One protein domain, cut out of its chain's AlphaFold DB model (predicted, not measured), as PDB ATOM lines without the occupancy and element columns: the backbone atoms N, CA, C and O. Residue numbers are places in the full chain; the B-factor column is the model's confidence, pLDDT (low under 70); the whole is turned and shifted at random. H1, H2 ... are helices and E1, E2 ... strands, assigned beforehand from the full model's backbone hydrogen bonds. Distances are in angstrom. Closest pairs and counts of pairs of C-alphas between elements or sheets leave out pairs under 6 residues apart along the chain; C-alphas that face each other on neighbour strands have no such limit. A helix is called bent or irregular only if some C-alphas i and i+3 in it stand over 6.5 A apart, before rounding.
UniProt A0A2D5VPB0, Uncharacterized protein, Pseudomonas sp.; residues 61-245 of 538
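Overview. This is residues 61 to 245 of the 538 residues of an uncharacterized protein of Pseudomonas sp. (UniProt A0A2D5VPB0). Four helices, H1 to H4, lie roughly side by side with short H7 packed among H1, H3 and H4; bent H6 crosses H4 and the end of H3 on the side away from H2. H5 packs on H6a, and the hairpin E1 E2 lies at the opposite end. The 185 printed residues hold seven named helices and two antiparallel strands, in the order H1 E1 E2 H2 H3 H4 H5 H6 H7, mostly helix. The whole is compact, radius of gyration of the C-alphas 16.2 A, spanning 46 by 43 by 33 A.

Along the chain. Find C-alpha 62 at (-11.572, -13.513, 19.390), where H1 begins, running to 74. Then come E1, 80 to 83, E2, 89 to 92, H2, 94 to 109, 22.2 A, and H3, 117 to 137, 28.8 A. H4 is 143 to 157, 20.4 A, and H5 162 to 174. H6, 202 to 226, is one helix by its hydrogen bonds but bent, C-alphas 214 and 217 being 6.8 A apart: H6a is 202 to 214, H6b 217 to 226. H7, 239 to 243, ends at C-alpha (-6.036, -16.449, 15.226).

Arrangement. H1 touches H2 (Ile 62 and Leu 105 closest, C-alphas 6.8 A apart), opposite ways at a shallow 18 degrees. H2 and H3 form a helical hairpin, closest C-alphas Leu 97 and Val 131, 5.9 A. H7 touches H3, closest C-alphas Asp 129 and Ala 240, 5.4 A. H4 touches H6a at a steep 52 degrees, closest C-alphas Phe 150 and Ser 210, 5.6 A. In hairpin E1 E2, N 82 and O 90 are 2.8 A apart, within hydrogen-bond range. Every O i to N i+4 pair is within range in H1, H2, H5, H6a, H6b and H7; H3 has 15 of 17, H4 10 of 11.

Size, cuts and confidence. The farthest C-alphas, Asp 87 and Ser 161, are 46.8 A apart. The printed part has no cut; links H5 to H6 and H6 to H7 are long. Residues 113, 178 to 183 and 235 have pLDDT under 70.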
ATOM      1  N   ASP A  61     -11.414 -17.857  19.627       86.75
ATOM      2  CA  ASP A  61     -10.459 -17.046  20.376       86.75
ATOM      3  C   ASP A  61     -10.358 -15.643  19.757       86.75
ATOM      4  O   ASP A  61      -9.355 -15.244  19.161       86.75
ATOM      5  N   ILE A  62     -11.463 -14.900  19.853       90.12
ATOM      6  CA  ILE A  62     -11.572 -13.513  19.390       90.12
ATOM      7  C   ILE A  62     -10.610 -12.611  20.172       90.12
ATOM      8  O   ILE A  62     -10.083 -11.641  19.627       90.12
ATOM      9  N   GLU A  63     -10.328 -12.957  21.426       90.50
ATOM     10  CA  GLU A  63      -9.421 -12.210  22.290       90.50
ATOM     11  C   GLU A  63      -7.989 -12.195  21.743       90.50
ATOM     12  O   GLU A  63      -7.357 -11.139  21.710       90.50
ATOM     13  N   THR A  64      -7.495 -13.313  21.203       92.25
ATOM     14  CA  THR A  64      -6.193 -13.333  20.518       92.25
ATOM     15  C   THR A  64      -6.158 -12.347  19.346       92.25
ATOM     16  O   THR A  64      -5.156 -11.657  19.146       92.25
ATOM     17  N   ILE A  65      -7.253 -12.224  18.586       94.56
ATOM     18  CA  ILE A  65      -7.340 -11.254  17.485       94.56
ATOM     19  C   ILE A  65      -7.298  -9.827  18.037       94.56
ATOM     20  O   ILE A  65      -6.498  -9.019  17.564       94.56
ATOM     21  N   LYS A  66      -8.102  -9.521  19.066       95.06
ATOM     22  CA  LYS A  66      -8.125  -8.201  19.720       95.06
ATOM     23  C   LYS A  66      -6.744  -7.804  20.248       95.06
ATOM     24  O   LYS A  66      -6.328  -6.662  20.070       95.06
ATOM     25  N   GLN A  67      -6.002  -8.743  20.833       94.94
ATOM     26  CA  GLN A  67      -4.634  -8.508  21.303       94.94
ATOM     27  C   GLN A  67      -3.683  -8.145  20.161       94.94
ATOM     28  O   GLN A  67      -2.904  -7.201  20.300       94.94
ATOM     29  N   VAL A  68      -3.760  -8.850  19.028       95.75
ATOM     30  CA  VAL A  68      -2.962  -8.523  17.836       95.75
ATOM     31  C   VAL A  68      -3.338  -7.146  17.294       95.75
ATOM     32  O   VAL A  68      -2.452  -6.329  17.063       95.75
ATOM     33  N   VAL A  69      -4.632  -6.837  17.166       95.81
ATOM     34  CA  VAL A  69      -5.098  -5.514  16.712       95.81
ATOM     35  C   VAL A  69      -4.593  -4.403  17.639       95.81
ATOM     36  O   VAL A  69      -4.057  -3.401  17.167       95.81
ATOM     37  N   ALA A  70      -4.661  -4.600  18.957       95.62
ATOM     38  CA  ALA A  70      -4.146  -3.644  19.935       95.62
ATOM     39  C   ALA A  70      -2.622  -3.451  19.839       95.62
ATOM     40  O   ALA A  70      -2.126  -2.348  20.074       95.62
ATOM     41  N   GLN A  71      -1.867  -4.501  19.502       95.00
ATOM     42  CA  GLN A  71      -0.427  -4.405  19.250       95.00
ATOM     43  C   GLN A  71      -0.139  -3.626  17.962       95.00
ATOM     44  O   GLN A  71       0.654  -2.689  18.003       95.00
ATOM     45  N   LEU A  72      -0.838  -3.927  16.864       94.06
ATOM     46  CA  LEU A  72      -0.698  -3.204  15.594       94.06
ATOM     47  C   LEU A  72      -1.046  -1.717  15.742       94.06
ATOM     48  O   LEU A  72      -0.326  -0.861  15.239       94.06
ATOM     49  N   LYS A  73      -2.090  -1.388  16.512       94.56
ATOM     50  CA  LYS A  73      -2.480  -0.003  16.825       94.56
ATOM     51  C   LYS A  73      -1.361   0.783  17.513       94.56
ATOM     52  O   LYS A  73      -1.163   1.957  17.214       94.56
ATOM     53  N   LYS A  74      -0.600   0.143  18.409       94.56
ATOM     54  CA  LYS A  74       0.525   0.776  19.125       94.56
ATOM     55  C   LYS A  74       1.722   1.080  18.225       94.56
ATOM     56  O   LYS A  74       2.483   1.982  18.554       94.56
ATOM     57  N   LEU A  75       1.872   0.358  17.117       92.88
ATOM     58  CA  LEU A  75       2.936   0.593  16.136       92.88
ATOM     59  C   LEU A  75       2.671   1.827  15.260       92.88
ATOM     60  O   LEU A  75       3.555   2.244  14.522       92.88
ATOM     61  N   ASN A  76       1.491   2.447  15.387       89.75
ATOM     62  CA  ASN A  76       1.100   3.663  14.674       89.75
ATOM     63  C   ASN A  76       1.308   3.558  13.144       89.75
ATOM     64  O   ASN A  76       2.087   4.336  12.579       89.75
ATOM     65  N   PRO A  77       0.639   2.590  12.478       92.00
ATOM     66  CA  PRO A  77       0.740   2.391  11.034       92.00
ATOM     67  C   PRO A  77       0.470   3.678  10.262       92.00
ATOM     68  O   PRO A  77      -0.416   4.462  10.613       92.00
ATOM     69  N   LYS A  78       1.210   3.869   9.170       92.19
ATOM     70  CA  LYS A  78       1.037   5.019   8.281       92.19
ATOM     71  C   LYS A  78       0.085   4.683   7.131       92.19
ATOM     72  O   LYS A  78       0.043   3.533   6.689       92.19
ATOM     73  N   PRO A  79      -0.676   5.671   6.631       94.62
ATOM     74  CA  PRO A  79      -1.453   5.488   5.415       94.62
ATOM     75  C   PRO A  79      -0.535   5.209   4.222       94.62
ATOM     76  O   PRO A  79       0.613   5.659   4.183       94.62
ATOM     77  N   TYR A  80      -1.057   4.474   3.242       93.44
ATOM     78  CA  TYR A  80      -0.392   4.260   1.958       93.44
ATOM     79  C   TYR A  80      -1.376   4.443   0.804       93.44
ATOM     80  O   TYR A  80      -2.587   4.301   0.963       93.44
ATOM     81  N   THR A  81      -0.843   4.751  -0.375       93.12
ATOM     82  CA  THR A  81      -1.634   4.888  -1.598       93.12
ATOM     83  C   THR A  81      -1.588   3.584  -2.385       93.12
ATOM     84  O   THR A  81      -0.527   3.184  -2.865       93.12
ATOM     85  N   LEU A  82      -2.738   2.932  -2.529       90.56
ATOM     86  CA  LEU A  82      -2.916   1.786  -3.411       90.56
ATOM     87  C   LEU A  82      -3.146   2.291  -4.837       90.56
ATOM     88  O   LEU A  82      -4.104   3.024  -5.086       90.56
ATOM     89  N   GLN A  83      -2.258   1.909  -5.750       89.06
ATOM     90  CA  GLN A  83      -2.361   2.235  -7.171       89.06
ATOM     91  C   GLN A  83      -3.162   1.150  -7.893       89.06
ATOM     92  O   GLN A  83      -2.976  -0.039  -7.636       89.06
ATOM     93  N   PHE A  84      -4.046   1.566  -8.790       88.69
ATOM     94  CA  PHE A  84      -4.778   0.694  -9.700       88.69
ATOM     95  C   PHE A  84      -4.285   0.917 -11.129       88.69
ATOM     96  O   PHE A  84      -3.693   1.951 -11.440       88.69
ATOM     97  N   ASP A  85      -4.579  -0.033 -12.012       82.94
ATOM     98  CA  ASP A  85      -4.306   0.141 -13.435       82.94
ATOM     99  C   ASP A  85      -5.066   1.367 -13.994       82.94
ATOM    100  O   ASP A  85      -6.255   1.565 -13.716       82.94
ATOM    101  N   GLY A  86      -4.365   2.207 -14.762       76.12
ATOM    102  CA  GLY A  86      -4.920   3.410 -15.400       76.12
ATOM    103  C   GLY A  86      -5.090   4.650 -14.506       76.12
ATOM    104  O   GLY A  86      -6.189   5.199 -14.450       76.12
ATOM    105  N   ASP A  87      -4.018   5.110 -13.844       78.00
ATOM    106  CA  ASP A  87      -3.908   6.362 -13.051       78.00
ATOM    107  C   ASP A  87      -4.893   6.527 -11.869       78.00
ATOM    108  O   ASP A  87      -4.923   7.566 -11.204       78.00
ATOM    109  N   ASN A  88      -5.685   5.502 -11.555       86.69
ATOM    110  CA  ASN A  88      -6.582   5.517 -10.404       86.69
ATOM    111  C   ASN A  88      -5.820   5.134  -9.133       86.69
ATOM    112  O   ASN A  88      -5.035   4.190  -9.124       86.69
ATOM    113  N   SER A  89      -6.100   5.813  -8.021       91.12
ATOM    114  CA  SER A  89      -5.515   5.467  -6.724       91.12
ATOM    115  C   SER A  89      -6.513   5.603  -5.579       91.12
ATOM    116  O   SER A  89      -7.480   6.364  -5.658       91.12
ATOM    117  N   ARG A  90      -6.292   4.836  -4.508       93.12
ATOM    118  CA  ARG A  90      -7.048   4.911  -3.251       93.12
ATOM    119  C   ARG A  90      -6.074   5.038  -2.092       93.12
ATOM    120  O   ARG A  90      -5.171   4.218  -1.948       93.12
ATOM    121  N   GLU A  91      -6.281   6.029  -1.238       95.06
ATOM    122  CA  GLU A  91      -5.587   6.094   0.046       95.06
ATOM    123  C   GLU A  91      -6.193   5.074   1.015       95.06
ATOM    124  O   GLU A  91      -7.411   4.976   1.158       95.06
ATOM    125  N   VAL A  92      -5.338   4.283   1.658       94.81
ATOM    126  CA  VAL A  92      -5.726   3.305   2.672       94.81
ATOM    127  C   VAL A  92      -5.352   3.864   4.039       94.81
ATOM    128  O   VAL A  92      -4.170   3.999   4.360       94.81
ATOM    129  N   ASN A  93      -6.368   4.191   4.838       96.06
ATOM    130  CA  ASN A  93      -6.210   4.761   6.169       96.06
ATOM    131  C   ASN A  93      -6.227   3.655   7.246       96.06
ATOM    132  O   ASN A  93      -7.277   3.059   7.497       96.06
ATOM    133  N   PRO A  94      -5.107   3.380   7.936       95.44
ATOM    134  CA  PRO A  94      -5.051   2.296   8.911       95.44
ATOM    135  C   PRO A  94      -5.922   2.531  10.148       95.44
ATOM    136  O   PRO A  94      -6.329   1.563  10.784       95.44
ATOM    137  N   VAL A  95      -6.229   3.786  10.498       95.75
ATOM    138  CA  VAL A  95      -7.116   4.092  11.633       95.75
ATOM    139  C   VAL A  95      -8.533   3.600  11.348       95.75
ATOM    140  O   VAL A  95      -9.159   2.999  12.217       95.75
ATOM    141  N   GLU A  96      -9.017   3.794  10.119       96.12
ATOM    142  CA  GLU A  96     -10.325   3.297   9.679       96.12
ATOM    143  C   GLU A  96     -10.362   1.767   9.676       96.12
ATOM    144  O   GLU A  96     -11.298   1.184  10.215       96.12
ATOM    145  N   LEU A  97      -9.307   1.119   9.169       96.25
ATOM    146  CA  LEU A  97      -9.186  -0.344   9.174       96.25
ATOM    147  C   LEU A  97      -9.175  -0.925  10.598       96.25
ATOM    148  O   LEU A  97      -9.842  -1.920  10.874       96.25
ATOM    149  N   ILE A  98      -8.437  -0.310  11.525       96.31
ATOM    150  CA  ILE A  98      -8.405  -0.751  12.927       96.31
ATOM    151  C   ILE A  98      -9.789  -0.611  13.567       96.31
ATOM    152  O   ILE A  98     -10.231  -1.543  14.237       96.31
ATOM    153  N   ASN A  99     -10.487   0.503  13.335       95.50
ATOM    154  CA  ASN A  99     -11.839   0.699  13.856       95.50
ATOM    155  C   ASN A  99     -12.826  -0.319  13.256       95.50
ATOM    156  O   ASN A  99     -13.604  -0.910  13.999       95.50
ATOM    157  N   GLU A 100     -12.751  -0.598  11.948       95.62
ATOM    158  CA  GLU A 100     -13.587  -1.613  11.286       95.62
ATOM    159  C   GLU A 100     -13.363  -3.015  11.885       95.62
ATOM    160  O   GLU A 100     -14.321  -3.763  12.116       95.62
ATOM    161  N   LEU A 101     -12.106  -3.369  12.192       95.12
ATOM    162  CA  LEU A 101     -11.770  -4.604  12.907       95.12
ATOM    163  C   LEU A 101     -12.339  -4.606  14.328       95.12
ATOM    164  O   LEU A 101     -12.985  -5.578  14.712       95.12
ATOM    165  N   GLU A 102     -12.122  -3.549  15.111       95.50
ATOM    166  CA  GLU A 102     -12.607  -3.449  16.495       95.50
ATOM    167  C   GLU A 102     -14.145  -3.550  16.566       95.50
ATOM    168  O   GLU A 102     -14.675  -4.294  17.400       95.50
ATOM    169  N   GLU A 103     -14.866  -2.884  15.659       95.06
ATOM    170  CA  GLU A 103     -16.328  -2.967  15.540       95.06
ATOM    171  C   GLU A 103     -16.790  -4.372  15.145       95.06
ATOM    172  O   GLU A 103     -17.690  -4.937  15.774       95.06
ATOM    173  N   SER A 104     -16.146  -4.976  14.141       93.56
ATOM    174  CA  SER A 104     -16.485  -6.326  13.676       93.56
ATOM    175  C   SER A 104     -16.263  -7.376  14.765       93.56
ATOM    176  O   SER A 104     -17.126  -8.230  14.984       93.56
ATOM    177  N   LEU A 105     -15.138  -7.297  15.482       94.06
ATOM    178  CA  LEU A 105     -14.809  -8.207  16.580       94.06
ATOM    179  C   LEU A 105     -15.756  -8.012  17.766       94.06
ATOM    180  O   LEU A 105     -16.218  -8.999  18.331       94.06
ATOM    181  N   SER A 106     -16.101  -6.768  18.109       92.00
ATOM    182  CA  SER A 106     -17.086  -6.474  19.162       92.00
ATOM    183  C   SER A 106     -18.483  -6.979  18.789       92.00
ATOM    184  O   SER A 106     -19.202  -7.503  19.637       92.00
ATOM    185  N   GLY A 107     -18.858  -6.879  17.510       90.00
ATOM    186  CA  GLY A 107     -20.120  -7.402  16.992       90.00
ATOM    187  C   GLY A 107     -20.207  -8.930  17.025       90.00
ATOM    188  O   GLY A 107     -21.292  -9.459  17.274       90.00
ATOM    189  N   ILE A 108     -19.088  -9.630  16.794       88.81
ATOM    190  CA  ILE A 108     -18.990 -11.089  16.954       88.81
ATOM    191  C   ILE A 108     -19.078 -11.461  18.437       88.81
ATOM    192  O   ILE A 108     -19.941 -12.249  18.805       88.81
ATOM    193  N   ASP A 109     -18.235 -10.862  19.277       86.38
ATOM    194  CA  ASP A 109     -18.111 -11.171  20.706       86.38
ATOM    195  C   ASP A 109     -19.422 -10.902  21.470       86.38
ATOM    196  O   ASP A 109     -19.917 -11.749  22.208       86.38
ATOM    197  N   GLY A 110     -20.073  -9.766  21.200       83.81
ATOM    198  CA  GLY A 110     -21.350  -9.406  21.821       83.81
ATOM    199  C   GLY A 110     -22.551 -10.246  21.369       83.81
ATOM    200  O   GLY A 110     -23.605 -10.179  21.999       83.81
ATOM    201  N   ASN A 111     -22.426 -11.029  20.287       81.44
ATOM    202  CA  ASN A 111     -23.516 -11.840  19.729       81.44
ATOM    203  C   ASN A 111     -23.131 -13.312  19.504       81.44
ATOM    204  O   ASN A 111     -23.837 -14.013  18.779       81.44
ATOM    205  N   GLU A 112     -22.046 -13.806  20.107       75.19
ATOM    206  CA  GLU A 112     -21.497 -15.141  19.821       75.19
ATOM    207  C   GLU A 112     -22.531 -16.264  20.041       75.19
ATOM    208  O   GLU A 112     -22.636 -17.181  19.229       75.19
ATOM    209  N   SER A 113     -23.368 -16.157  21.080       69.94
ATOM    210  CA  SER A 113     -24.438 -17.125  21.381       69.94
ATOM    211  C   SER A 113     -25.580 -17.139  20.353       69.94
ATOM    212  O   SER A 113     -26.263 -18.156  20.188       69.94
ATOM    213  N   LYS A 114     -25.774 -16.025  19.639       73.88
ATOM    214  CA  LYS A 114     -26.856 -15.819  18.662       73.88
ATOM    215  C   LYS A 114     -26.419 -16.106  17.229       73.88
ATOM    216  O   LYS A 114     -27.258 -16.419  16.387       73.88
ATOM    217  N   LEU A 115     -25.126 -15.995  16.934       73.75
ATOM    218  CA  LEU A 115     -24.579 -16.232  15.602       73.75
ATOM    219  C   LEU A 115     -24.333 -17.726  15.362       73.75
ATOM    220  O   LEU A 115     -23.907 -18.470  16.247       73.75
ATOM    221  N   SER A 116     -24.569 -18.188  14.131       70.38
ATOM    222  CA  SER A 116     -24.128 -19.528  13.749       70.38
ATOM    223  C   SER A 116     -22.608 -19.551  13.562       70.38
ATOM    224  O   SER A 116     -21.990 -18.549  13.203       70.38
ATOM    225  N   THR A 117     -21.980 -20.719  13.726       74.38
ATOM    226  CA  THR A 117     -20.538 -20.886  13.458       74.38
ATOM    227  C   THR A 117     -20.168 -20.453  12.041       74.38
ATOM    228  O   THR A 117     -19.103 -19.886  11.827       74.38
ATOM    229  N   MET A 118     -21.056 -20.702  11.076       71.50
ATOM    230  CA  MET A 118     -20.857 -20.308   9.688       71.50
ATOM    231  C   MET A 118     -20.897 -18.782   9.534       71.50
ATOM    232  O   MET A 118     -20.041 -18.243   8.844       71.50
ATOM    233  N   ASP A 119     -21.805 -18.083  10.222       79.69
ATOM    234  CA  ASP A 119     -21.858 -16.612  10.201       79.69
ATOM    235  C   ASP A 119     -20.600 -15.993  10.806       79.69
ATOM    236  O   ASP A 119     -20.049 -15.046  10.248       79.69
ATOM    237  N   ILE A 120     -20.123 -16.541  11.928       83.31
ATOM    238  CA  ILE A 120     -18.878 -16.082  12.550       83.31
ATOM    239  C   ILE A 120     -17.706 -16.323  11.589       83.31
ATOM    240  O   ILE A 120     -16.933 -15.404  11.327       83.31
ATOM    241  N   MET A 121     -17.609 -17.517  10.986       80.75
ATOM    242  CA  MET A 121     -16.577 -17.824   9.987       80.75
ATOM    243  C   MET A 121     -16.642 -16.888   8.776       80.75
ATOM    244  O   MET A 121     -15.601 -16.404   8.340       80.75
ATOM    245  N   PHE A 122     -17.837 -16.592   8.260       82.19
ATOM    246  CA  PHE A 122     -18.011 -15.658   7.149       82.19
ATOM    247  C   PHE A 122     -17.589 -14.241   7.524       82.19
ATOM    248  O   PHE A 122     -16.917 -13.589   6.732       82.19
ATOM    249  N   ARG A 123     -17.938 -13.755   8.721       89.56
ATOM    250  CA  ARG A 123     -17.506 -12.429   9.192       89.56
ATOM    251  C   ARG A 123     -15.988 -12.357   9.350       89.56
ATOM    252  O   ARG A 123     -15.381 -11.367   8.948       89.56
ATOM    253  N   LEU A 124     -15.368 -13.411   9.878       89.94
ATOM    254  CA  LEU A 124     -13.912 -13.486   9.987       89.94
ATOM    255  C   LEU A 124     -13.234 -13.514   8.610       89.94
ATOM    256  O   LEU A 124     -12.291 -12.764   8.398       89.94
ATOM    257  N   GLU A 125     -13.722 -14.320   7.665       84.62
ATOM    258  CA  GLU A 125     -13.084 -14.494   6.349       84.62
ATOM    259  C   GLU A 125     -13.369 -13.341   5.372       84.62
ATOM    260  O   GLU A 125     -12.485 -12.913   4.635       84.62
ATOM    261  N   MET A 126     -14.594 -12.814   5.347       85.56
ATOM    262  CA  MET A 126     -14.989 -11.791   4.370       85.56
ATOM    263  C   MET A 126     -14.687 -10.372   4.843       85.56
ATOM    264  O   MET A 126     -14.390  -9.508   4.019       85.56
ATOM    265  N   VAL A 127     -14.778 -10.117   6.153       90.69
ATOM    266  CA  VAL A 127     -14.556  -8.780   6.723       90.69
ATOM    267  C   VAL A 127     -13.180  -8.720   7.365       90.69
ATOM    268  O   VAL A 127     -12.308  -8.010   6.874       90.69
ATOM    269  N   CYS A 128     -12.936  -9.512   8.411       94.44
ATOM    270  CA  CYS A 128     -11.722  -9.349   9.212       94.44
ATOM    271  C   CYS A 128     -10.448  -9.692   8.422       94.44
ATOM    272  O   CYS A 128      -9.499  -8.916   8.447       94.44
ATOM    273  N   ASP A 129     -10.420 -10.800   7.677       92.00
ATOM    274  CA  ASP A 129      -9.258 -11.189   6.862       92.00
ATOM    275  C   ASP A 129      -8.982 -10.180   5.735       92.00
ATOM    276  O   ASP A 129      -7.817  -9.903   5.436       92.00
ATOM    277  N   ARG A 130     -10.027  -9.584   5.140       91.56
ATOM    278  CA  ARG A 130      -9.882  -8.489   4.164       91.56
ATOM    279  C   ARG A 130      -9.208  -7.284   4.813       91.56
ATOM    280  O   ARG A 130      -8.224  -6.780   4.278       91.56
ATOM    281  N   VAL A 131      -9.707  -6.851   5.967       94.50
ATOM    282  CA  VAL A 131      -9.157  -5.691   6.675       94.50
ATOM    283  C   VAL A 131      -7.727  -5.957   7.149       94.50
ATOM    284  O   VAL A 131      -6.866  -5.102   6.968       94.50
ATOM    285  N   PHE A 132      -7.423  -7.161   7.646       95.00
ATOM    286  CA  PHE A 132      -6.049  -7.572   7.948       95.00
ATOM    287  C   PHE A 132      -5.147  -7.506   6.716       95.00
ATOM    288  O   PHE A 132      -4.026  -7.024   6.816       95.00
ATOM    289  N   THR A 133      -5.627  -7.959   5.557       92.19
ATOM    290  CA  THR A 133      -4.861  -7.918   4.302       92.19
ATOM    291  C   THR A 133      -4.474  -6.481   3.944       92.19
ATOM    292  O   THR A 133      -3.307  -6.211   3.667       92.19
ATOM    293  N   GLU A 134      -5.421  -5.542   3.998       93.12
ATOM    294  CA  GLU A 134      -5.146  -4.128   3.713       93.12
ATOM    295  C   GLU A 134      -4.249  -3.486   4.781       93.12
ATOM    296  O   GLU A 134      -3.325  -2.749   4.434       93.12
ATOM    297  N   LEU A 135      -4.466  -3.822   6.059       95.25
ATOM    298  CA  LEU A 135      -3.690  -3.314   7.192       95.25
ATOM    299  C   LEU A 135      -2.234  -3.797   7.153       95.25
ATOM    300  O   LEU A 135      -1.329  -3.023   7.444       95.25
ATOM    301  N   MET A 136      -1.982  -5.045   6.748       94.69
ATOM    302  CA  MET A 136      -0.622  -5.555   6.529       94.69
ATOM    303  C   MET A 136       0.101  -4.801   5.401       94.69
ATOM    304  O   MET A 136       1.323  -4.679   5.430       94.69
ATOM    305  N   GLY A 137      -0.641  -4.225   4.448       92.56
ATOM    306  CA  GLY A 137      -0.098  -3.317   3.435       92.56
ATOM    307  C   GLY A 137       0.501  -2.030   4.010       92.56
ATOM    308  O   GLY A 137       1.524  -1.565   3.509       92.56
ATOM    309  N   CYS A 138      -0.062  -1.499   5.103       93.19
ATOM    310  CA  CYS A 138       0.462  -0.313   5.799       93.19
ATOM    311  C   CYS A 138       1.847  -0.536   6.426       93.19
ATOM    312  O   CYS A 138       2.538   0.432   6.725       93.19
ATOM    313  N   PHE A 139       2.251  -1.794   6.606       92.94
ATOM    314  CA  PHE A 139       3.527  -2.196   7.199       92.94
ATOM    315  C   PHE A 139       4.516  -2.743   6.157       92.94
ATOM    316  O   PHE A 139       5.483  -3.426   6.496       92.94
ATOM    317  N   LYS A 140       4.292  -2.481   4.860       88.50
ATOM    318  CA  LYS A 140       5.202  -2.908   3.785       88.50
ATOM    319  C   LYS A 140       6.622  -2.387   4.055       88.50
ATOM    320  O   LYS A 140       6.868  -1.188   4.010       88.50
ATOM    321  N   GLY A 141       7.560  -3.310   4.286       85.06
ATOM    322  CA  GLY A 141       8.961  -3.007   4.610       85.06
ATOM    323  C   GLY A 141       9.307  -3.027   6.106       85.06
ATOM    324  O   GLY A 141      10.479  -2.892   6.443       85.06
ATOM    325  N   GLU A 142       8.333  -3.242   6.993       90.62
ATOM    326  CA  GLU A 142       8.536  -3.348   8.443       90.62
ATOM    327  C   GLU A 142       8.528  -4.819   8.892       90.62
ATOM    328  O   GLU A 142       7.507  -5.357   9.322       90.62
ATOM    329  N   GLU A 143       9.673  -5.499   8.770       90.56
ATOM    330  CA  GLU A 143       9.777  -6.947   9.032       90.56
ATOM    331  C   GLU A 143       9.372  -7.336  10.463       90.56
ATOM    332  O   GLU A 143       8.662  -8.322  10.657       90.56
ATOM    333  N   GLU A 144       9.743  -6.521  11.455       91.19
ATOM    334  CA  GLU A 144       9.423  -6.747  12.872       91.19
ATOM    335  C   GLU A 144       7.907  -6.847  13.119       91.19
ATOM    336  O   GLU A 144       7.445  -7.647  13.938       91.19
ATOM    337  N   THR A 145       7.108  -6.081  12.368       91.88
ATOM    338  CA  THR A 145       5.646  -6.112  12.467       91.88
ATOM    339  C   THR A 145       5.079  -7.422  11.926       91.88
ATOM    340  O   THR A 145       4.189  -8.019  12.541       91.88
ATOM    341  N   PHE A 146       5.612  -7.914  10.803       94.81
ATOM    342  CA  PHE A 146       5.209  -9.214  10.273       94.81
ATOM    343  C   PHE A 146       5.614 -10.353  11.212       94.81
ATOM    344  O   PHE A 146       4.806 -11.255  11.432       94.81
ATOM    345  N   GLU A 147       6.805 -10.302  11.817       95.38
ATOM    346  CA  GLU A 147       7.251 -11.300  12.797       95.38
ATOM    347  C   GLU A 147       6.320 -11.379  14.017       95.38
ATOM    348  O   GLU A 147       5.990 -12.473  14.486       95.38
ATOM    349  N   LEU A 148       5.829 -10.236  14.508       95.19
ATOM    350  CA  LEU A 148       4.878 -10.185  15.620       95.19
ATOM    351  C   LEU A 148       3.596 -10.972  15.310       95.19
ATOM    352  O   LEU A 148       3.176 -11.816  16.109       95.19
ATOM    353  N   VAL A 149       2.985 -10.734  14.146       96.25
ATOM    354  CA  VAL A 149       1.752 -11.431  13.742       96.25
ATOM    355  C   VAL A 149       2.045 -12.891  13.381       96.25
ATOM    356  O   VAL A 149       1.282 -13.785  13.761       96.25
ATOM    357  N   PHE A 150       3.175 -13.154  12.716       97.06
ATOM    358  CA  PHE A 150       3.663 -14.494  12.389       97.06
ATOM    359  C   PHE A 150       3.720 -15.378  13.631       97.06
ATOM    360  O   PHE A 150       3.173 -16.479  13.606       97.06
ATOM    361  N   ASN A 151       4.315 -14.893  14.724       95.81
ATOM    362  CA  ASN A 151       4.467 -15.670  15.952       95.81
ATOM    363  C   ASN A 151       3.107 -16.088  16.528       95.81
ATOM    364  O   ASN A 151       2.913 -17.255  16.869       95.81
ATOM    365  N   ARG A 152       2.122 -15.182  16.532       95.12
ATOM    366  CA  ARG A 152       0.756 -15.478  17.003       95.12
ATOM    367  C   ARG A 152       0.029 -16.484  16.124       95.12
ATOM    368  O   ARG A 152      -0.582 -17.428  16.620       95.12
ATOM    369  N   VAL A 153       0.133 -16.323  14.809       95.44
ATOM    370  CA  VAL A 153      -0.411 -17.291  13.849       95.44
ATOM    371  C   VAL A 153       0.263 -18.651  14.028       95.44
ATOM    372  O   VAL A 153      -0.399 -19.687  14.054       95.44
ATOM    373  N   ARG A 154       1.585 -18.665  14.207       95.81
ATOM    374  CA  ARG A 154       2.380 -19.883  14.348       95.81
ATOM    375  C   ARG A 154       2.047 -20.659  15.620       95.81
ATOM    376  O   ARG A 154       1.987 -21.890  15.569       95.81
ATOM    377  N   GLU A 155       1.794 -19.958  16.726       93.19
ATOM    378  CA  GLU A 155       1.283 -20.524  17.983       93.19
ATOM    379  C   GLU A 155      -0.055 -21.248  17.771       93.19
ATOM    380  O   GLU A 155      -0.239 -22.361  18.267       93.19
ATOM    381  N   LYS A 156      -0.957 -20.664  16.976       90.94
ATOM    382  CA  LYS A 156      -2.265 -21.256  16.651       90.94
ATOM    383  C   LYS A 156      -2.144 -22.473  15.742       90.94
ATOM    384  O   LYS A 156      -2.696 -23.529  16.039       90.94
ATOM    385  N   LEU A 157      -1.335 -22.393  14.686       91.31
ATOM    386  CA  LEU A 157      -1.086 -23.538  13.799       91.31
ATOM    387  C   LEU A 157      -0.397 -24.710  14.515       91.31
ATOM    388  O   LEU A 157      -0.544 -25.860  14.101       91.31
ATOM    389  N   ASN A 158       0.331 -24.460  15.608       90.50
ATOM    390  CA  ASN A 158       0.906 -25.522  16.438       90.50
ATOM    391  C   ASN A 158      -0.131 -26.393  17.152       90.50
ATOM    392  O   ASN A 158       0.201 -27.505  17.559       90.50
ATOM    393  N   GLN A 159      -1.363 -25.911  17.287       85.19
ATOM    394  CA  GLN A 159      -2.454 -26.637  17.937       85.19
ATOM    395  C   GLN A 159      -3.192 -27.564  16.962       85.19
ATOM    396  O   GLN A 159      -3.937 -28.446  17.392       85.19
ATOM    397  N   LEU A 160      -2.975 -27.395  15.653       80.31
ATOM    398  CA  LEU A 160      -3.579 -28.232  14.624       80.31
ATOM    399  C   LEU A 160      -2.891 -29.595  14.524       80.31
ATOM    400  O   LEU A 160      -1.684 -29.735  14.742       80.31
ATOM    401  N   SER A 161      -3.663 -30.616  14.141       79.88
ATOM    402  CA  SER A 161      -3.093 -31.930  13.853       79.88
ATOM    403  C   SER A 161      -2.258 -31.893  12.571       79.88
ATOM    404  O   SER A 161      -2.494 -31.083  11.672       79.88
ATOM    405  N   ASN A 162      -1.307 -32.822  12.438       83.12
ATOM    406  CA  ASN A 162      -0.486 -32.921  11.228       83.12
ATOM    407  C   ASN A 162      -1.337 -33.100   9.959       83.12
ATOM    408  O   ASN A 162      -0.989 -32.562   8.914       83.12
ATOM    409  N   ASN A 163      -2.460 -33.818  10.049       74.25
ATOM    410  CA  ASN A 163      -3.358 -34.026   8.913       74.25
ATOM    411  C   ASN A 163      -4.076 -32.733   8.508       74.25
ATOM    412  O   ASN A 163      -4.178 -32.452   7.317       74.25
ATOM    413  N   ASP A 164      -4.528 -31.937   9.481       78.31
ATOM    414  CA  ASP A 164      -5.190 -30.656   9.206       78.31
ATOM    415  C   ASP A 164      -4.204 -29.665   8.574       78.31
ATOM    416  O   ASP A 164      -4.535 -28.989   7.600       78.31
ATOM    417  N   MET A 165      -2.956 -29.644   9.055       88.62
ATOM    418  CA  MET A 165      -1.889 -28.846   8.443       88.62
ATOM    419  C   MET A 165      -1.577 -29.279   7.008       88.62
ATOM    420  O   MET A 165      -1.409 -28.427   6.138       88.62
ATOM    421  N   LEU A 166      -1.518 -30.588   6.734       83.00
ATOM    422  CA  LEU A 166      -1.316 -31.098   5.373       83.00
ATOM    423  C   LEU A 166      -2.482 -30.734   4.448       83.00
ATOM    424  O   LEU A 166      -2.248 -30.411   3.283       83.00
ATOM    425  N   LEU A 167      -3.716 -30.743   4.958       80.31
ATOM    426  CA  LEU A 167      -4.891 -30.317   4.203       80.31
ATOM    427  C   LEU A 167      -4.811 -28.826   3.847       80.31
ATOM    428  O   LEU A 167      -4.941 -28.484   2.673       80.31
ATOM    429  N   LEU A 168      -4.530 -27.956   4.824       85.62
ATOM    430  CA  LEU A 168      -4.348 -26.516   4.593       85.62
ATOM    431  C   LEU A 168      -3.227 -26.240   3.582       85.62
ATOM    432  O   LEU A 168      -3.386 -25.424   2.676       85.62
ATOM    433  N   TRP A 169      -2.113 -26.964   3.693       91.00
ATOM    434  CA  TRP A 169      -0.995 -26.846   2.759       91.00
ATOM    435  C   TRP A 169      -1.360 -27.299   1.342       91.00
ATOM    436  O   TRP A 169      -1.011 -26.635   0.368       91.00
ATOM    437  N   SER A 170      -2.106 -28.399   1.211       84.31
ATOM    438  CA  SER A 170      -2.613 -28.869  -0.082       84.31
ATOM    439  C   SER A 170      -3.579 -27.863  -0.712       84.31
ATOM    440  O   SER A 170      -3.516 -27.634  -1.920       84.31
ATOM    441  N   MET A 171      -4.451 -27.247   0.091       85.44
ATOM    442  CA  MET A 171      -5.344 -26.182  -0.371       85.44
ATOM    443  C   MET A 171      -4.537 -24.984  -0.869       85.44
ATOM    444  O   MET A 171      -4.804 -24.497  -1.964       85.44
ATOM    445  N   LEU A 172      -3.505 -24.567  -0.132       89.44
ATOM    446  CA  LEU A 172      -2.623 -23.480  -0.550       89.44
ATOM    447  C   LEU A 172      -1.932 -23.779  -1.880       89.44
ATOM    448  O   LEU A 172      -2.033 -22.982  -2.805       89.44
ATOM    449  N   LYS A 173      -1.318 -24.957  -2.023       88.62
ATOM    450  CA  LYS A 173      -0.688 -25.384  -3.284       88.62
ATOM    451  C   LYS A 173      -1.651 -25.352  -4.468       88.62
ATOM    452  O   LYS A 173      -1.282 -24.903  -5.548       88.62
ATOM    453  N   SER A 174      -2.898 -25.775  -4.258       85.75
ATOM    454  CA  SER A 174      -3.915 -25.758  -5.317       85.75
ATOM    455  C   SER A 174      -4.244 -24.347  -5.817       85.75
ATOM    456  O   SER A 174      -4.664 -24.189  -6.959       85.75
ATOM    457  N   GLN A 175      -3.988 -23.308  -5.012       86.75
ATOM    458  CA  GLN A 175      -4.184 -21.920  -5.422       86.75
ATOM    459  C   GLN A 175      -3.078 -21.376  -6.335       86.75
ATOM    460  O   GLN A 175      -3.257 -20.268  -6.841       86.75
ATOM    461  N   PHE A 176      -2.003 -22.138  -6.582       86.50
ATOM    462  CA  PHE A 176      -0.883 -21.809  -7.479       86.50
ATOM    463  C   PHE A 176      -0.778 -22.724  -8.727       86.50
ATOM    464  O   PHE A 176      -0.013 -22.418  -9.633       86.50
ATOM    465  N   GLY A 177      -1.549 -23.818  -8.835       74.69
ATOM    466  CA  GLY A 177      -1.437 -24.788  -9.951       74.69
ATOM    467  C   GLY A 177      -2.086 -24.342 -11.272       74.69
ATOM    468  O   GLY A 177      -2.938 -23.476 -11.260       74.69
ATOM    469  N   GLU A 178      -1.738 -24.911 -12.428       61.38
ATOM    470  CA  GLU A 178      -2.237 -24.441 -13.744       61.38
ATOM    471  C   GLU A 178      -3.716 -24.795 -14.042       61.38
ATOM    472  O   GLU A 178      -4.389 -24.061 -14.764       61.38
ATOM    473  N   ASP A 179      -4.273 -25.842 -13.420       56.03
ATOM    474  CA  ASP A 179      -5.620 -26.393 -13.695       56.03
ATOM    475  C   ASP A 179      -6.804 -25.601 -13.075       56.03
ATOM    476  O   ASP A 179      -7.812 -26.172 -12.639       56.03
ATOM    477  N   ARG A 180      -6.718 -24.267 -12.970       59.78
ATOM    478  CA  ARG A 180      -7.699 -23.471 -12.198       59.78
ATOM    479  C   ARG A 180      -8.959 -23.143 -13.010       59.78
ATOM    480  O   ARG A 180      -8.888 -22.581 -14.096       59.78
ATOM    481  N   ILE A 181     -10.140 -23.373 -12.423       49.19
ATOM    482  CA  ILE A 181     -11.441 -22.906 -12.960       49.19
ATOM    483  C   ILE A 181     -11.687 -21.413 -12.628       49.19
ATOM    484  O   ILE A 181     -12.497 -20.748 -13.271       49.19
ATOM    485  N   ARG A 182     -11.004 -20.864 -11.613       54.44
ATOM    486  CA  ARG A 182     -11.080 -19.457 -11.168       54.44
ATOM    487  C   ARG A 182      -9.662 -18.938 -10.916       54.44
ATOM    488  O   ARG A 182      -8.822 -19.720 -10.484       54.44
ATOM    489  N   GLY A 183      -9.405 -17.656 -11.191       63.91
ATOM    490  CA  GLY A 183      -8.077 -17.041 -11.045       63.91
ATOM    491  C   GLY A 183      -7.424 -17.348  -9.693       63.91
ATOM    492  O   GLY A 183      -8.112 -17.438  -8.676       63.91
ATOM    493  N   GLY A 184      -6.108 -17.551  -9.687       79.69
ATOM    494  CA  GLY A 184      -5.358 -17.831  -8.466       79.69
ATOM    495  C   GLY A 184      -4.190 -16.872  -8.268       79.69
ATOM    496  O   GLY A 184      -4.075 -15.873  -8.976       79.69
ATOM    497  N   PHE A 185      -3.334 -17.168  -7.291       87.88
ATOM    498  CA  PHE A 185      -2.174 -16.329  -7.018       87.88
ATOM    499  C   PHE A 185      -1.164 -16.361  -8.164       87.88
ATOM    500  O   PHE A 185      -0.909 -17.413  -8.758       87.88
ATOM    501  N   ILE A 186      -0.613 -15.186  -8.453       87.94
ATOM    502  CA  ILE A 186       0.512 -15.001  -9.366       87.94
ATOM    503  C   ILE A 186       1.772 -14.934  -8.522       87.94
ATOM    504  O   ILE A 186       1.804 -14.257  -7.494       87.94
ATOM    505  N   GLU A 187       2.791 -15.668  -8.946       88.38
ATOM    506  CA  GLU A 187       4.096 -15.644  -8.305       88.38
ATOM    507  C   GLU A 187       4.843 -14.386  -8.753       88.38
ATOM    508  O   GLU A 187       5.040 -14.158  -9.944       88.38
ATOM    509  N   TYR A 188       5.220 -13.553  -7.785       89.62
ATOM    510  CA  TYR A 188       6.098 -12.408  -7.996       89.62
ATOM    511  C   TYR A 188       7.390 -12.661  -7.228       89.62
ATOM    512  O   TYR A 188       7.347 -12.741  -5.999       89.62
ATOM    513  N   ASP A 189       8.522 -12.744  -7.928       87.00
ATOM    514  CA  ASP A 189       9.838 -13.058  -7.339       87.00
ATOM    515  C   ASP A 189      10.252 -12.075  -6.228       87.00
ATOM    516  O   ASP A 189      10.968 -12.424  -5.292       87.00
ATOM    517  N   GLU A 190       9.775 -10.830  -6.310       87.56
ATOM    518  CA  GLU A 190      10.013  -9.774  -5.321       87.56
ATOM    519  C   GLU A 190       9.171  -9.914  -4.039       87.56
ATOM    520  O   GLU A 190       9.467  -9.264  -3.036       87.56
ATOM    521  N   VAL A 191       8.124 -10.746  -4.062       90.19
ATOM    522  CA  VAL A 191       7.228 -10.980  -2.920       90.19
ATOM    523  C   VAL A 191       7.412 -12.382  -2.357       90.19
ATOM    524  O   VAL A 191       7.588 -12.528  -1.149       90.19
ATOM    525  N   LEU A 192       7.333 -13.410  -3.203       91.00
ATOM    526  CA  LEU A 192       7.340 -14.810  -2.792       91.00
ATOM    527  C   LEU A 192       8.738 -15.417  -3.007       91.00
ATOM    528  O   LEU A 192       9.241 -15.381  -4.128       91.00
ATOM    529  N   PRO A 193       9.372 -16.011  -1.979       89.31
ATOM    530  CA  PRO A 193      10.681 -16.637  -2.134       89.31
ATOM    531  C   PRO A 193      10.672 -17.781  -3.154       89.31
ATOM    532  O   PRO A 193       9.731 -18.579  -3.202       89.31
ATOM    533  N   GLN A 194      11.766 -17.929  -3.901       86.62
ATOM    534  CA  GLN A 194      11.931 -19.041  -4.836       86.62
ATOM    535  C   GLN A 194      11.813 -20.394  -4.109       86.62
ATOM    536  O   GLN A 194      12.407 -20.600  -3.048       86.62
ATOM    537  N   GLY A 195      11.032 -21.322  -4.672       83.81
ATOM    538  CA  GLY A 195      10.821 -22.650  -4.086       83.81
ATOM    539  C   GLY A 195       9.935 -22.660  -2.833       83.81
ATOM    540  O   GLY A 195       9.922 -23.651  -2.102       83.81
ATOM    541  N   PHE A 196       9.166 -21.595  -2.570       88.81
ATOM    542  CA  PHE A 196       8.291 -21.489  -1.393       88.81
ATOM    543  C   PHE A 196       7.364 -22.711  -1.188       88.81
ATOM    544  O   PHE A 196       7.131 -23.140  -0.055       88.81
ATOM    545  N   LEU A 197       6.866 -23.319  -2.271       87.56
ATOM    546  CA  LEU A 197       5.969 -24.485  -2.222       87.56
ATOM    547  C   LEU A 197       6.697 -25.845  -2.130       87.56
ATOM    548  O   LEU A 197       6.051 -26.875  -1.899       87.56
ATOM    549  N   GLU A 198       8.024 -25.883  -2.261       85.62
ATOM    550  CA  GLU A 198       8.845 -27.109  -2.300       85.62
ATOM    551  C   GLU A 198       9.259 -27.613  -0.903       85.62
ATOM    552  O   GLU A 198      10.241 -28.335  -0.722       85.62
ATOM    553  N   THR A 199       8.507 -27.237   0.129       78.25
ATOM    554  CA  THR A 199       8.867 -27.513   1.520       78.25
ATOM    555  C   THR A 199       8.508 -28.936   1.951       78.25
ATOM    556  O   THR A 199       7.414 -29.445   1.694       78.25
ATOM    557  N   ASN A 200       9.448 -29.572   2.661       75.25
ATOM    558  CA  ASN A 200       9.299 -30.902   3.246       75.25
ATOM    559  C   ASN A 200       9.321 -30.822   4.781       75.25
ATOM    560  O   ASN A 200      10.260 -30.277   5.365       75.25
ATOM    561  N   GLY A 201       8.313 -31.417   5.424       87.62
ATOM    562  CA  GLY A 201       8.199 -31.522   6.884       87.62
ATOM    563  C   GLY A 201       7.161 -30.577   7.496       87.62
ATOM    564  O   GLY A 201       7.040 -29.420   7.105       87.62
ATOM    565  N   ILE A 202       6.418 -31.081   8.487       91.38
ATOM    566  CA  ILE A 202       5.270 -30.384   9.092       91.38
ATOM    567  C   ILE A 202       5.654 -29.039   9.717       91.38
ATOM    568  O   ILE A 202       4.947 -28.060   9.509       91.38
ATOM    569  N   GLU A 203       6.769 -28.959  10.441       93.75
ATOM    570  CA  GLU A 203       7.167 -27.703  11.092       93.75
ATOM    571  C   GLU A 203       7.513 -26.610  10.076       93.75
ATOM    572  O   GLU A 203       7.060 -25.478  10.226       93.75
ATOM    573  N   LYS A 204       8.189 -26.971   8.976       93.62
ATOM    574  CA  LYS A 204       8.445 -26.039   7.867       93.62
ATOM    575  C   LYS A 204       7.157 -25.617   7.169       93.62
ATOM    576  O   LYS A 204       7.010 -24.453   6.833       93.62
ATOM    577  N   ILE A 205       6.215 -26.543   6.973       93.81
ATOM    578  CA  ILE A 205       4.895 -26.220   6.412       93.81
ATOM    579  C   ILE A 205       4.184 -25.184   7.283       93.81
ATOM    580  O   ILE A 205       3.629 -24.230   6.746       93.81
ATOM    581  N   LYS A 206       4.214 -25.340   8.611       94.56
ATOM    582  CA  LYS A 206       3.616 -24.367   9.530       94.56
ATOM    583  C   LYS A 206       4.300 -22.998   9.423       94.56
ATOM    584  O   LYS A 206       3.591 -22.004   9.330       94.56
ATOM    585  N   ASP A 207       5.635 -22.941   9.377       95.94
ATOM    586  CA  ASP A 207       6.374 -21.679   9.186       95.94
ATOM    587  C   ASP A 207       6.008 -21.013   7.853       95.94
ATOM    588  O   ASP A 207       5.630 -19.843   7.811       95.94
ATOM    589  N   CYS A 208       6.057 -21.766   6.754       95.50
ATOM    590  CA  CYS A 208       5.725 -21.252   5.431       95.50
ATOM    591  C   CYS A 208       4.276 -20.768   5.365       95.50
ATOM    592  O   CYS A 208       4.026 -19.671   4.875       95.50
ATOM    593  N   TYR A 209       3.323 -21.538   5.893       95.19
ATOM    594  CA  TYR A 209       1.914 -21.148   5.909       95.19
ATOM    595  C   TYR A 209       1.679 -19.885   6.750       95.19
ATOM    596  O   TYR A 209       0.967 -18.986   6.301       95.19
ATOM    597  N   SER A 210       2.310 -19.772   7.926       96.69
ATOM    598  CA  SER A 210       2.252 -18.556   8.747       96.69
ATOM    599  C   SER A 210       2.764 -17.337   7.981       96.69
ATOM    600  O   SER A 210       2.059 -16.334   7.882       96.69
ATOM    601  N   TRP A 211       3.956 -17.430   7.384       96.56
ATOM    602  CA  TRP A 211       4.522 -16.342   6.580       96.56
ATOM    603  C   TRP A 211       3.661 -16.001   5.369       96.56
ATOM    604  O   TRP A 211       3.515 -14.831   5.016       96.56
ATOM    605  N   PHE A 212       3.049 -17.011   4.752       95.81
ATOM    606  CA  PHE A 212       2.151 -16.797   3.636       95.81
ATOM    607  C   PHE A 212       0.957 -15.943   4.028       95.81
ATOM    608  O   PHE A 212       0.744 -14.903   3.418       95.81
ATOM    609  N   ILE A 213       0.190 -16.329   5.048       95.31
ATOM    610  CA  ILE A 213      -1.041 -15.597   5.370       95.31
ATOM    611  C   ILE A 213      -0.771 -14.206   5.957       95.31
ATOM    612  O   ILE A 213      -1.596 -13.316   5.771       95.31
ATOM    613  N   VAL A 214       0.363 -14.023   6.645       96.44
ATOM    614  CA  VAL A 214       0.726 -12.764   7.313       96.44
ATOM    615  C   VAL A 214       1.388 -11.770   6.361       96.44
ATOM    616  O   VAL A 214       1.069 -10.586   6.405       96.44
ATOM    617  N   LYS A 215       2.295 -12.235   5.493       95.94
ATOM    618  CA  LYS A 215       3.140 -11.371   4.657       95.94
ATOM    619  C   LYS A 215       2.895 -11.589   3.170       95.94
ATOM    620  O   LYS A 215       2.487 -10.664   2.470       95.94
ATOM    621  N   TYR A 216       3.129 -12.802   2.671       95.12
ATOM    622  CA  TYR A 216       3.181 -13.020   1.222       95.12
ATOM    623  C   TYR A 216       1.818 -12.869   0.548       95.12
ATOM    624  O   TYR A 216       1.742 -12.249  -0.505       95.12
ATOM    625  N   LYS A 217       0.733 -13.359   1.155       94.00
ATOM    626  CA  LYS A 217      -0.633 -13.220   0.638       94.00
ATOM    627  C   LYS A 217      -1.043 -11.744   0.541       94.00
ATOM    628  O   LYS A 217      -1.392 -11.343  -0.568       94.00
ATOM    629  N   PRO A 218      -0.958 -10.915   1.604       94.00
ATOM    630  CA  PRO A 218      -1.251  -9.488   1.488       94.00
ATOM    631  C   PRO A 218      -0.438  -8.767   0.418       94.00
ATOM    632  O   PRO A 218      -1.015  -8.116  -0.449       94.00
ATOM    633  N   LEU A 219       0.884  -8.941   0.418       94.50
ATOM    634  CA  LEU A 219       1.757  -8.274  -0.550       94.50
ATOM    635  C   LEU A 219       1.501  -8.744  -1.991       94.50
ATOM    636  O   LEU A 219       1.526  -7.930  -2.911       94.50
ATOM    637  N   THR A 220       1.187 -10.027  -2.185       93.81
ATOM    638  CA  THR A 220       0.821 -10.576  -3.500       93.81
ATOM    639  C   THR A 220      -0.498  -9.985  -3.982       93.81
ATOM    640  O   THR A 220      -0.587  -9.581  -5.134       93.81
ATOM    641  N   ILE A 221      -1.514  -9.880  -3.113       92.31
ATOM    642  CA  ILE A 221      -2.808  -9.274  -3.467       92.31
ATOM    643  C   ILE A 221      -2.626  -7.809  -3.868       92.31
ATOM    644  O   ILE A 221      -3.158  -7.400  -4.896       92.31
ATOM    645  N   LEU A 222      -1.844  -7.033  -3.111       91.31
ATOM    646  CA  LEU A 222      -1.554  -5.637  -3.455       91.31
ATOM    647  C   LEU A 222      -0.874  -5.536  -4.823       91.31
ATOM    648  O   LEU A 222      -1.316  -4.762  -5.666       91.31
ATOM    649  N   LYS A 223       0.126  -6.385  -5.086       92.00
ATOM    650  CA  LYS A 223       0.818  -6.422  -6.379       92.00
ATOM    651  C   LYS A 223      -0.095  -6.847  -7.533       92.00
ATOM    652  O   LYS A 223       0.006  -6.314  -8.631       92.00
ATOM    653  N   MET A 224      -1.006  -7.793  -7.298       92.12
ATOM    654  CA  MET A 224      -2.027  -8.175  -8.278       92.12
ATOM    655  C   MET A 224      -2.927  -6.985  -8.625       92.12
ATOM    656  O   MET A 224      -3.146  -6.737  -9.807       92.12
ATOM    657  N   ILE A 225      -3.379  -6.219  -7.629       91.06
ATOM    658  CA  ILE A 225      -4.206  -5.022  -7.841       91.06
ATOM    659  C   ILE A 225      -3.441  -3.950  -8.632       91.06
ATOM    660  O   ILE A 225      -3.990  -3.414  -9.594       91.06
ATOM    661  N   GLU A 226      -2.177  -3.691  -8.279       90.00
ATOM    662  CA  GLU A 226      -1.290  -2.761  -9.002       90.00
ATOM    663  C   GLU A 226      -1.132  -3.147 -10.486       90.00
ATOM    664  O   GLU A 226      -1.014  -2.277 -11.343       90.00
ATOM    665  N   ASN A 227      -1.184  -4.445 -10.802       89.62
ATOM    666  CA  ASN A 227      -1.100  -4.984 -12.163       89.62
ATOM    667  C   ASN A 227      -2.474  -5.186 -12.840       89.62
ATOM    668  O   ASN A 227      -2.573  -5.923 -13.822       89.62
ATOM    669  N   GLY A 228      -3.552  -4.596 -12.309       88.50
ATOM    670  CA  GLY A 228      -4.896  -4.667 -12.903       88.50
ATOM    671  C   GLY A 228      -5.644  -5.986 -12.666       88.50
ATOM    672  O   GLY A 228      -6.640  -6.275 -13.334       88.50
ATOM    673  N   ILE A 229      -5.195  -6.806 -11.713       88.62
ATOM    674  CA  ILE A 229      -5.772  -8.116 -11.391       88.62
ATOM    675  C   ILE A 229      -6.534  -8.020 -10.071       88.62
ATOM    676  O   ILE A 229      -5.991  -8.168  -8.979       88.62
ATOM    677  N   TYR A 230      -7.842  -7.798 -10.185       85.00
ATOM    678  CA  TYR A 230      -8.730  -7.525  -9.047       85.00
ATOM    679  C   TYR A 230      -9.295  -8.780  -8.363       85.00
ATOM    680  O   TYR A 230      -9.975  -8.687  -7.342       85.00
ATOM    681  N   GLY A 231      -9.054  -9.964  -8.931       79.12
ATOM    682  CA  GLY A 231      -9.511 -11.238  -8.382       79.12
ATOM    683  C   GLY A 231      -8.394 -11.964  -7.640       79.12
ATOM    684  O   GLY A 231      -7.332 -12.193  -8.211       79.12
ATOM    685  N   SER A 232      -8.655 -12.391  -6.404       82.50
ATOM    686  CA  SER A 232      -7.782 -13.302  -5.656       82.50
ATOM    687  C   SER A 232      -8.543 -14.573  -5.251       82.50
ATOM    688  O   SER A 232      -9.772 -14.543  -5.113       82.50
ATOM    689  N   PRO A 233      -7.855 -15.719  -5.107       79.06
ATOM    690  CA  PRO A 233      -8.513 -16.976  -4.782       79.06
ATOM    691  C   PRO A 233      -9.055 -16.974  -3.342       79.06
ATOM    692  O   PRO A 233      -8.345 -16.686  -2.378       79.06
ATOM    693  N   ALA A 234     -10.332 -17.335  -3.201       75.44
ATOM    694  CA  ALA A 234     -11.027 -17.454  -1.917       75.44
ATOM    695  C   ALA A 234     -10.880 -18.859  -1.298       75.44
ATOM    696  O   ALA A 234     -10.406 -19.796  -1.947       75.44
ATOM    697  N   GLY A 235     -11.318 -19.024  -0.046       69.50
ATOM    698  CA  GLY A 235     -11.403 -20.327   0.622       69.50
ATOM    699  C   GLY A 235     -10.140 -20.769   1.364       69.50
ATOM    700  O   GLY A 235     -10.118 -21.876   1.904       69.50
ATOM    701  N   LEU A 236      -9.106 -19.923   1.428       83.56
ATOM    702  CA  LEU A 236      -7.986 -20.105   2.354       83.56
ATOM    703  C   LEU A 236      -8.148 -19.204   3.584       83.56
ATOM    704  O   LEU A 236      -8.215 -17.981   3.405       83.56
ATOM    705  N   PRO A 237      -8.095 -19.769   4.808       85.94
ATOM    706  CA  PRO A 237      -8.092 -18.994   6.044       85.94
ATOM    707  C   PRO A 237      -6.999 -17.922   6.055       85.94
ATOM    708  O   PRO A 237      -5.833 -18.237   5.804       85.94
ATOM    709  N   GLY A 238      -7.365 -16.672   6.346       90.81
ATOM    710  CA  GLY A 238      -6.418 -15.596   6.620       90.81
ATOM    711  C   GLY A 238      -6.049 -15.494   8.103       90.81
ATOM    712  O   GLY A 238      -6.253 -16.423   8.892       90.81
ATOM    713  N   VAL A 239      -5.458 -14.354   8.463       95.00
ATOM    714  CA  VAL A 239      -4.923 -14.081   9.803       95.00
ATOM    715  C   VAL A 239      -6.016 -14.143  10.867       95.00
ATOM    716  O   VAL A 239      -5.852 -14.863  11.850       95.00
ATOM    717  N   ALA A 240      -7.146 -13.460  10.676       94.25
ATOM    718  CA  ALA A 240      -8.219 -13.419  11.665       94.25
ATOM    719  C   ALA A 240      -8.789 -14.818  11.908       94.25
ATOM    720  O   ALA A 240      -8.950 -15.236  13.055       94.25
ATOM    721  N   ARG A 241      -9.026 -15.581  10.833       89.56
ATOM    722  CA  ARG A 241      -9.567 -16.940  10.943       89.56
ATOM    723  C   ARG A 241      -8.616 -17.889  11.672       89.56
ATOM    724  O   ARG A 241      -9.076 -18.677  12.495       89.56
ATOM    725  N   VAL A 242      -7.313 -17.821  11.413       91.50
ATOM    726  CA  VAL A 242      -6.334 -18.675  12.107       91.50
ATOM    727  C   VAL A 242      -6.162 -18.255  13.567       91.50
ATOM    728  O   VAL A 242      -6.137 -19.114  14.445       91.50
ATOM    729  N   LEU A 243      -6.123 -16.953  13.854       92.69
ATOM    730  CA  LEU A 243      -6.036 -16.449  15.226       92.69
ATOM    731  C   LEU A 243      -7.273 -16.794  16.065       92.69
ATOM    732  O   LEU A 243      -7.134 -17.080  17.252       92.69
ATOM    733  N   SER A 244      -8.449 -16.857  15.435       89.94
ATOM    734  CA  SER A 244      -9.708 -17.262  16.073       89.94
ATOM    735  C   SER A 244      -9.759 -18.737  16.497       89.94
ATOM    736  O   SER A 244     -10.670 -19.138  17.221       89.94
ATOM    737  N   MET A 245      -8.817 -19.574  16.041       85.81
ATOM    738  CA  MET A 245      -8.807 -20.998  16.379       85.81
ATOM    739  C   MET A 245      -8.574 -21.177  17.883       85.81
ATOM    740  O   MET A 245      -7.669 -20.572  18.455       85.81
TER     741      MET A 245